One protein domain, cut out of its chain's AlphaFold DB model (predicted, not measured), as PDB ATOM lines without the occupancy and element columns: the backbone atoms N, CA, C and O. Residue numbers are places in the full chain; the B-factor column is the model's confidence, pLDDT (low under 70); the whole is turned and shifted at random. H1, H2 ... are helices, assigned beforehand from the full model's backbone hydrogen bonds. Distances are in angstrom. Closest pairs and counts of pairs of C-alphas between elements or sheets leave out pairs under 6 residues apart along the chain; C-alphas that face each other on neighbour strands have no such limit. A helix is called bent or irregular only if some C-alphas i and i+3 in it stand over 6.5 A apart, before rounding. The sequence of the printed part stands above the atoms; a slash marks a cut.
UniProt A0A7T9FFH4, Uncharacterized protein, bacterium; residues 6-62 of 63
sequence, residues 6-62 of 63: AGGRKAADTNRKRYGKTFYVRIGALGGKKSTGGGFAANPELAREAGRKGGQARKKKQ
ATOM      1  N   ALA A   6     236.513 162.023  87.188       95.75
ATOM      2  CA  ALA A   6     237.326 162.329  86.014       95.75
ATOM      3  C   ALA A   6     237.883 161.062  85.338       95.75
ATOM      4  O   ALA A   6     237.917 160.982  84.110       95.75
ATOM      5  N   GLY A   7     238.293 160.059  86.123       96.44
ATOM      6  CA  GLY A   7     238.718 158.761  85.599       96.44
ATOM      7  C   GLY A   7     237.582 158.011  84.904       96.44
ATOM      8  O   GLY A   7     237.763 157.528  83.788       96.44
ATOM      9  N   GLY A   8     236.397 157.985  85.521       95.12
ATOM     10  CA  GLY A   8     235.204 157.351  84.957       95.12
ATOM     11  C   GLY A   8     234.782 157.959  83.619       95.12
ATOM     12  O   GLY A   8     234.491 157.225  82.676       95.12
ATOM     13  N   ARG A   9     234.833 159.293  83.492       95.00
ATOM     14  CA  ARG A   9     234.546 159.988  82.223       95.00
ATOM     15  C   ARG A   9     235.523 159.584  81.115       95.00
ATOM     16  O   ARG A   9     235.088 159.158  80.052       95.00
ATOM     17  N   LYS A  10     236.833 159.604  81.395       95.69
ATOM     18  CA  LYS A  10     237.866 159.178  80.429       95.69
ATOM     19  C   LYS A  10     237.688 157.720  79.986       95.69
ATOM     20  O   LYS A  10     237.860 157.399  78.808       95.69
ATOM     21  N   ALA A  11     237.328 156.832  80.913       93.81
ATOM     22  CA  ALA A  11     237.034 155.437  80.597       93.81
ATOM     23  C   ALA A  11     235.791 155.307  79.699       93.81
ATOM     24  O   ALA A  11     235.827 154.577  78.709       93.81
ATOM     25  N   ALA A  12     234.723 156.058  79.987       93.31
ATOM     26  CA  ALA A  12     233.510 156.062  79.173       93.31
ATOM     27  C   ALA A  12     233.763 156.553  77.741       93.31
ATOM     28  O   ALA A  12     233.300 155.921  76.789       93.31
ATOM     29  N   ASP A  13     234.554 157.615  77.577       94.31
ATOM     30  CA  ASP A  13     234.946 158.128  76.261       94.31
ATOM     31  C   ASP A  13     235.746 157.089  75.470       94.31
ATOM     32  O   ASP A  13     235.496 156.864  74.284       94.31
ATOM     33  N   THR A  14     236.677 156.403  76.136       94.88
ATOM     34  CA  THR A  14     237.487 155.341  75.527       94.88
ATOM     35  C   THR A  14     236.615 154.162  75.093       94.88
ATOM     36  O   THR A  14     236.728 153.700  73.959       94.88
ATOM     37  N   ASN A  15     235.696 153.715  75.952       94.81
ATOM     38  CA  ASN A  15     234.766 152.628  75.646       94.81
ATOM     39  C   ASN A  15     233.845 152.979  74.476       94.81
ATOM     40  O   ASN A  15     233.619 152.155  73.596       94.81
ATOM     41  N   ARG A  16     233.350 154.218  74.424       93.12
ATOM     42  CA  ARG A  16     232.480 154.683  73.342       93.12
ATOM     43  C   ARG A  16     233.216 154.806  72.008       93.12
ATOM     44  O   ARG A  16     232.617 154.524  70.976       93.12
ATOM     45  N   LYS A  17     234.502 155.177  72.019       95.00
ATOM     46  CA  LYS A  17     235.358 155.170  70.818       95.00
ATOM     47  C   LYS A  17     235.668 153.750  70.337       95.00
ATOM     48  O   LYS A  17     235.621 153.503  69.142       95.00
ATOM     49  N   ARG A  18     235.963 152.822  71.256       95.94
ATOM     50  CA  ARG A  18     236.342 151.435  70.925       95.94
ATOM     51  C   ARG A  18     235.167 150.563  70.486       95.94
ATOM     52  O   ARG A  18     235.302 149.791  69.549       95.94
ATOM     53  N   TYR A  19     234.034 150.670  71.175       93.88
ATOM     54  CA  TYR A  19     232.899 149.754  71.021       93.88
ATOM     55  C   TYR A  19     231.650 150.426  70.430       93.88
ATOM     56  O   TYR A  19     230.614 149.784  70.259       93.88
ATOM     57  N   GLY A  20     231.732 151.722  70.124       93.25
ATOM     58  CA  GLY A  20     230.650 152.491  69.528       93.25
ATOM     59  C   GLY A  20     229.584 152.966  70.520       93.25
ATOM     60  O   GLY A  20     229.620 152.722  71.729       93.25
ATOM     61  N   LYS A  21     228.593 153.685  69.983       91.75
ATOM     62  CA  LYS A  21     227.533 154.349  70.766       91.75
ATOM     63  C   LYS A  21     226.581 153.362  71.456       91.75
ATOM     64  O   LYS A  21     225.979 153.708  72.469       91.75
ATOM     65  N   THR A  22     226.458 152.143  70.937       94.12
ATOM     66  CA  THR A  22     225.529 151.114  71.429       94.12
ATOM     67  C   THR A  22     226.094 150.271  72.570       94.12
ATOM     68  O   THR A  22     225.338 149.527  73.194       94.12
ATOM     69  N   PHE A  23     227.387 150.402  72.891       93.75
ATOM     70  CA  PHE A  23     228.070 149.594  73.904       93.75
ATOM     71  C   PHE A  23     227.320 149.555  75.241       93.75
ATOM     72  O   PHE A  23     226.939 148.478  75.698       93.75
ATOM     73  N   TYR A  24     227.028 150.729  75.816       92.88
ATOM     74  CA  TYR A  24     226.335 150.853  77.104       92.88
ATOM     75  C   TYR A  24     224.886 150.360  77.071       92.88
ATOM     76  O   TYR A  24     224.414 149.772  78.043       92.88
ATOM     77  N   VAL A  25     224.198 150.534  75.940       95.12
ATOM     78  CA  VAL A  25     222.831 150.030  75.751       95.12
ATOM     79  C   VAL A  25     222.831 148.502  75.768       95.12
ATOM     80  O   VAL A  25     222.035 147.888  76.475       95.12
ATOM     81  N   ARG A  26     223.766 147.879  75.039       95.56
ATOM     82  CA  ARG A  26     223.869 146.420  74.938       95.56
ATOM     83  C   ARG A  26     224.191 145.777  76.285       95.56
ATOM     84  O   ARG A  26     223.508 144.835  76.677       95.56
ATOM     85  N   ILE A  27     225.199 146.276  77.001       94.50
ATOM     86  CA  ILE A  27     225.565 145.734  78.322       94.50
ATOM     87  C   ILE A  27     224.480 145.980  79.374       94.50
ATOM     88  O   ILE A  27     224.202 145.079  80.162       94.50
ATOM     89  N   GLY A  28     223.798 147.130  79.339       92.25
ATOM     90  CA  GLY A  28     222.637 147.385  80.195       92.25
ATOM     91  C   GLY A  28     221.493 146.399  79.940       92.25
ATOM     92  O   GLY A  28     220.960 145.819  80.883       92.25
ATOM     93  N   ALA A  29     221.166 146.135  78.670       93.31
ATOM     94  CA  ALA A  29     220.131 145.171  78.297       93.31
ATOM     95  C   ALA A  29     220.484 143.734  78.716       93.31
ATOM     96  O   ALA A  29     219.626 143.010  79.218       93.31
ATOM     97  N   LEU A  30     221.743 143.320  78.542       92.69
ATOM     98  CA  LEU A  30     222.223 142.009  78.992       92.69
ATOM     99  C   LEU A  30     222.147 141.873  80.518       92.69
ATOM    100  O   LEU A  30     221.674 140.851  81.013       92.69
ATOM    101  N   GLY A  31     222.557 142.910  81.253       89.31
ATOM    102  CA  GLY A  31     222.431 142.959  82.709       89.31
ATOM    103  C   GLY A  31     220.976 142.849  83.159       89.31
ATOM    104  O   GLY A  31     220.650 141.990  83.971       89.31
ATOM    105  N   GLY A  32     220.080 143.635  82.556       86.69
ATOM    106  CA  GLY A  32     218.648 143.595  82.856       86.69
ATOM    107  C   GLY A  32     218.013 142.226  82.596       86.69
ATOM    108  O   GLY A  32     217.279 141.728  83.443       86.69
ATOM    109  N   LYS A  33     218.353 141.572  81.476       87.12
ATOM    110  CA  LYS A  33     217.891 140.204  81.177       87.12
ATOM    111  C   LYS A  33     218.377 139.175  82.200       87.12
ATOM    112  O   LYS A  33     217.666 138.213  82.460       87.12
ATOM    113  N   LYS A  34     219.575 139.358  82.764       86.38
ATOM    114  CA  LYS A  34     220.140 138.457  83.780       86.38
ATOM    115  C   LYS A  34     219.555 138.704  85.177       86.38
ATOM    116  O   LYS A  34     219.458 137.775  85.969       86.38
ATOM    117  N   SER A  35     219.168 139.939  85.487       80.38
ATOM    118  CA  SER A  35     218.718 140.364  86.820       80.38
ATOM    119  C   SER A  35     217.206 140.220  87.064       80.38
ATOM    120  O   SER A  35     216.647 140.936  87.890       80.38
ATOM    121  N   THR A  36     216.530 139.292  86.388       79.06
ATOM    122  CA  THR A  36     215.073 139.088  86.509       79.06
ATOM    123  C   THR A  36     214.644 138.341  87.775       79.06
ATOM    124  O   THR A  36     213.478 138.399  88.147       79.06
ATOM    125  N   GLY A  37     215.563 137.653  88.457       78.50
ATOM    126  CA  GLY A  37     215.234 136.756  89.572       78.50
ATOM    127  C   GLY A  37     215.124 137.394  90.963       78.50
ATOM    128  O   GLY A  37     214.888 136.668  91.920       78.50
ATOM    129  N   GLY A  38     215.323 138.708  91.126       81.75
ATOM    130  CA  GLY A  38     215.399 139.328  92.457       81.75
ATOM    131  C   GLY A  38     214.883 140.765  92.537       81.75
ATOM    132  O   GLY A  38     214.537 141.390  91.534       81.75
ATOM    133  N   GLY A  39     214.832 141.303  93.760       85.12
ATOM    134  CA  GLY A  39     214.424 142.685  94.031       85.12
ATOM    135  C   GLY A  39     213.019 143.009  93.513       85.12
ATOM    136  O   GLY A  39     212.063 142.286  93.781       85.12
ATOM    137  N   PHE A  40     212.905 144.097  92.752       85.06
ATOM    138  CA  PHE A  40     211.636 144.573  92.189       85.06
ATOM    139  C   PHE A  40     211.055 143.676  91.091       85.06
ATOM    140  O   PHE A  40     209.855 143.739  90.845       85.06
ATOM    141  N   ALA A  41     211.881 142.859  90.428       82.00
ATOM    142  CA  ALA A  41     211.406 141.937  89.397       82.00
ATOM    143  C   ALA A  41     210.727 140.698  90.006       82.00
ATOM    144  O   ALA A  41     209.760 140.193  89.447       82.00
ATOM    145  N   ALA A  42     211.202 140.246  91.172       85.81
ATOM    146  CA  ALA A  42     210.646 139.095  91.885       85.81
ATOM    147  C   ALA A  42     209.510 139.460  92.856       85.81
ATOM    148  O   ALA A  42     208.698 138.602  93.192       85.81
ATOM    149  N   ASN A  43     209.444 140.713  93.326       90.69
ATOM    150  CA  ASN A  43     208.429 141.169  94.275       90.69
ATOM    151  C   ASN A  43     207.722 142.447  93.767       90.69
ATOM    152  O   ASN A  43     208.221 143.560  93.981       90.69
ATOM    153  N   PRO A  44     206.551 142.305  93.113       90.12
ATOM    154  CA  PRO A  44     205.767 143.435  92.609       90.12
ATOM    155  C   PRO A  44     205.294 144.403  93.700       90.12
ATOM    156  O   PRO A  44     205.254 145.614  93.469       90.12
ATOM    157  N   GLU A  45     204.985 143.905  94.901       93.00
ATOM    158  CA  GLU A  45     204.543 144.744  96.021       93.00
ATOM    159  C   GLU A  45     205.671 145.656  96.510       93.00
ATOM    160  O   GLU A  45     205.473 146.861  96.687       93.00
ATOM    161  N   LEU A  46     206.896 145.129  96.605       92.75
ATOM    162  CA  LEU A  46     208.084 145.930  96.910       92.75
ATOM    163  C   LEU A  46     208.279 147.057  95.880       92.75
ATOM    164  O   LEU A  46     208.595 148.192  96.247       92.75
ATOM    165  N   ALA A  47     208.064 146.767  94.592       93.06
ATOM    166  CA  ALA A  47     208.165 147.759  93.520       93.06
ATOM    167  C   ALA A  47     207.096 148.848  93.651       93.06
ATOM    168  O   ALA A  47     207.395 150.043  93.547       93.06
ATOM    169  N   ARG A  48     205.858 148.444  93.944       94.44
ATOM    170  CA  ARG A  48     204.724 149.343  94.160       94.44
ATOM    171  C   ARG A  48     204.957 150.261  95.360       94.44
ATOM    172  O   ARG A  48     204.754 151.474  95.257       94.44
ATOM    173  N   GLU A  49     205.427 149.725  96.483       95.56
ATOM    174  CA  GLU A  49     205.738 150.517  97.672       95.56
ATOM    175  C   GLU A  49     206.866 151.519  97.438       95.56
ATOM    176  O   GLU A  49     206.737 152.689  97.813       95.56
ATOM    177  N   ALA A  50     207.964 151.082  96.815       94.06
ATOM    178  CA  ALA A  50     209.090 151.953  96.499       94.06
ATOM    179  C   ALA A  50     208.662 153.088  95.555       94.06
ATOM    180  O   ALA A  50     208.973 154.255  95.814       94.06
ATOM    181  N   GLY A  51     207.872 152.771  94.522       94.56
ATOM    182  CA  GLY A  51     207.296 153.759  93.610       94.56
ATOM    183  C   GLY A  51     206.405 154.773  94.330       94.56
ATOM    184  O   GLY A  51     206.560 155.985  94.147       94.56
ATOM    185  N   ARG A  52     205.523 154.306  95.225       96.62
ATOM    186  CA  ARG A  52     204.663 155.175  96.043       96.62
ATOM    187  C   ARG A  52     205.482 156.114  96.929       96.62
ATOM    188  O   ARG A  52     205.224 157.318  96.930       96.62
ATOM    189  N   LYS A  53     206.464 155.585  97.671       95.44
ATOM    190  CA  LYS A  53     207.334 156.376  98.562       95.44
ATOM    191  C   LYS A  53     208.105 157.439  97.773       95.44
ATOM    192  O   LYS A  53     208.097 158.607  98.160       95.44
ATOM    193  N   GLY A  54     208.694 157.065  96.635       93.19
ATOM    194  CA  GLY A  54     209.411 157.994  95.755       93.19
ATOM    195  C   GLY A  54     208.514 159.108  95.206       93.19
ATOM    196  O   GLY A  54     208.876 160.285  95.255       93.19
ATOM    197  N   GLY A  55     207.305 158.760  94.755       94.38
ATOM    198  CA  GLY A  55     206.323 159.735  94.280       94.38
ATOM    199  C   GLY A  55     205.884 160.719  95.368       94.38
ATOM    200  O   GLY A  55     205.817 161.923  95.124       94.38
ATOM    201  N   GLN A  56     205.632 160.233  96.586       94.69
ATOM    202  CA  GLN A  56     205.270 161.082  97.727       94.69
ATOM    203  C   GLN A  56     206.407 162.026  98.131       94.69
ATOM    204  O   GLN A  56     206.154 163.208  98.357       94.69
ATOM    205  N   ALA A  57     207.652 161.544  98.180       92.25
ATOM    206  CA  ALA A  57     208.813 162.384  98.478       92.25
ATOM    207  C   ALA A  57     208.984 163.508  97.444       92.25
ATOM    208  O   ALA A  57     209.228 164.656  97.809       92.25
ATOM    209  N   ARG A  58     208.782 163.199  96.155       91.25
ATOM    210  CA  ARG A  58     208.818 164.202  95.084       91.25
ATOM    211  C   ARG A  58     207.725 165.257  95.253       91.25
ATOM    212  O   ARG A  58     208.029 166.437  95.133       91.25
ATOM    213  N   LYS A  59     206.488 164.843  95.554       88.81
ATOM    214  CA  LYS A  59     205.367 165.766  95.804       88.81
ATOM    215  C   LYS A  59     205.653 166.699  96.982       88.81
ATOM    216  O   LYS A  59     205.463 167.896  96.850       88.81
ATOM    217  N   LYS A  60     206.182 166.171  98.092       84.06
ATOM    218  CA  LYS A  60     206.559 166.975  99.268       84.06
ATOM    219  C   LYS A  60     207.639 168.018  98.976       84.06
ATOM    220  O   LYS A  60     207.625 169.065  99.589       84.06
ATOM    221  N   LYS A  61     208.574 167.734  98.064       82.88
ATOM    222  CA  LYS A  61     209.644 168.676  97.687       82.88
ATOM    223  C   LYS A  61     209.152 169.823  96.782       82.88
ATOM    224  O   LYS A  61     209.900 170.763  96.548       82.88
ATOM    225  N   GLN A  62     207.962 169.693  96.197       77.12
ATOM    226  CA  GLN A  62     207.387 170.663  95.255       77.12
ATOM    227  C   GLN A  62     206.310 171.556  95.887       77.12
ATOM    228  O   GLN A  62     205.832 172.461  95.211       77.12
TER     229      GLN A  62
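AT A GLANCE: This is residues 6 to 62 of the 63 residues of an uncharacterized protein of bacterium (UniProt A0A7T9FFH4). Three helices are strung one after another into a wide, open U with no packed core: H1 is one arm, H2 makes the sloping base, and H3 is the other arm. H1 and H2 make a corner at a tight link, and a short looped link leads from H2 to H3. The printed part has 57 residues with three named helices, in the order H1, H2, H3, and no named strand; the class is all helix. The whole is extended, with a radius of gyration of the C-alphas of 17.0 A, and flat, with spans of 41 by 33 by 17 A.

IN THESE COORDINATES: H1 is residues 6 to 19, 20.1 A from first to last C-alpha, and begins at C-alpha 6 (237.326, 162.329, 86.014). H2 is residues 23 to 37, 24.0 A long, beginning at C-alpha 23 (228.070, 149.594, 73.904). It is irregular: C-alphas 34 and 37 are 7.8 A apart, against about 5 A in a regular helix. H3, the longest helix by residues, is residues 44 to 60, 24.5 A long, and ends at C-alpha 60 (206.559, 166.975, 99.268).

HOW THE PARTS SIT: H1 and H2 are close but not clearly touching; their closest C-alphas, those of Arg 16 and Phe 23, are 6.8 A apart. Their lines are about perpendicular, at 81 degrees, though the line of the irregular H2 is a rough one. H3 is apart from H1 and from H2. In H1 and H3 every O i to N i+4 pair is within hydrogen-bond range; in H2 it is 9 of 11.

THE WHOLE: The C-alphas farthest apart, those of Arg 18 and Lys 60, are 44.0 A apart. Residues 6 to 11 of H1 and residues 51 to 62, of which 51 to 60 belong to H3, are among those that stand free. The printed part has no cut and no long link. The mean pLDDT of the printed part is 91.1, and no printed residue is under 70.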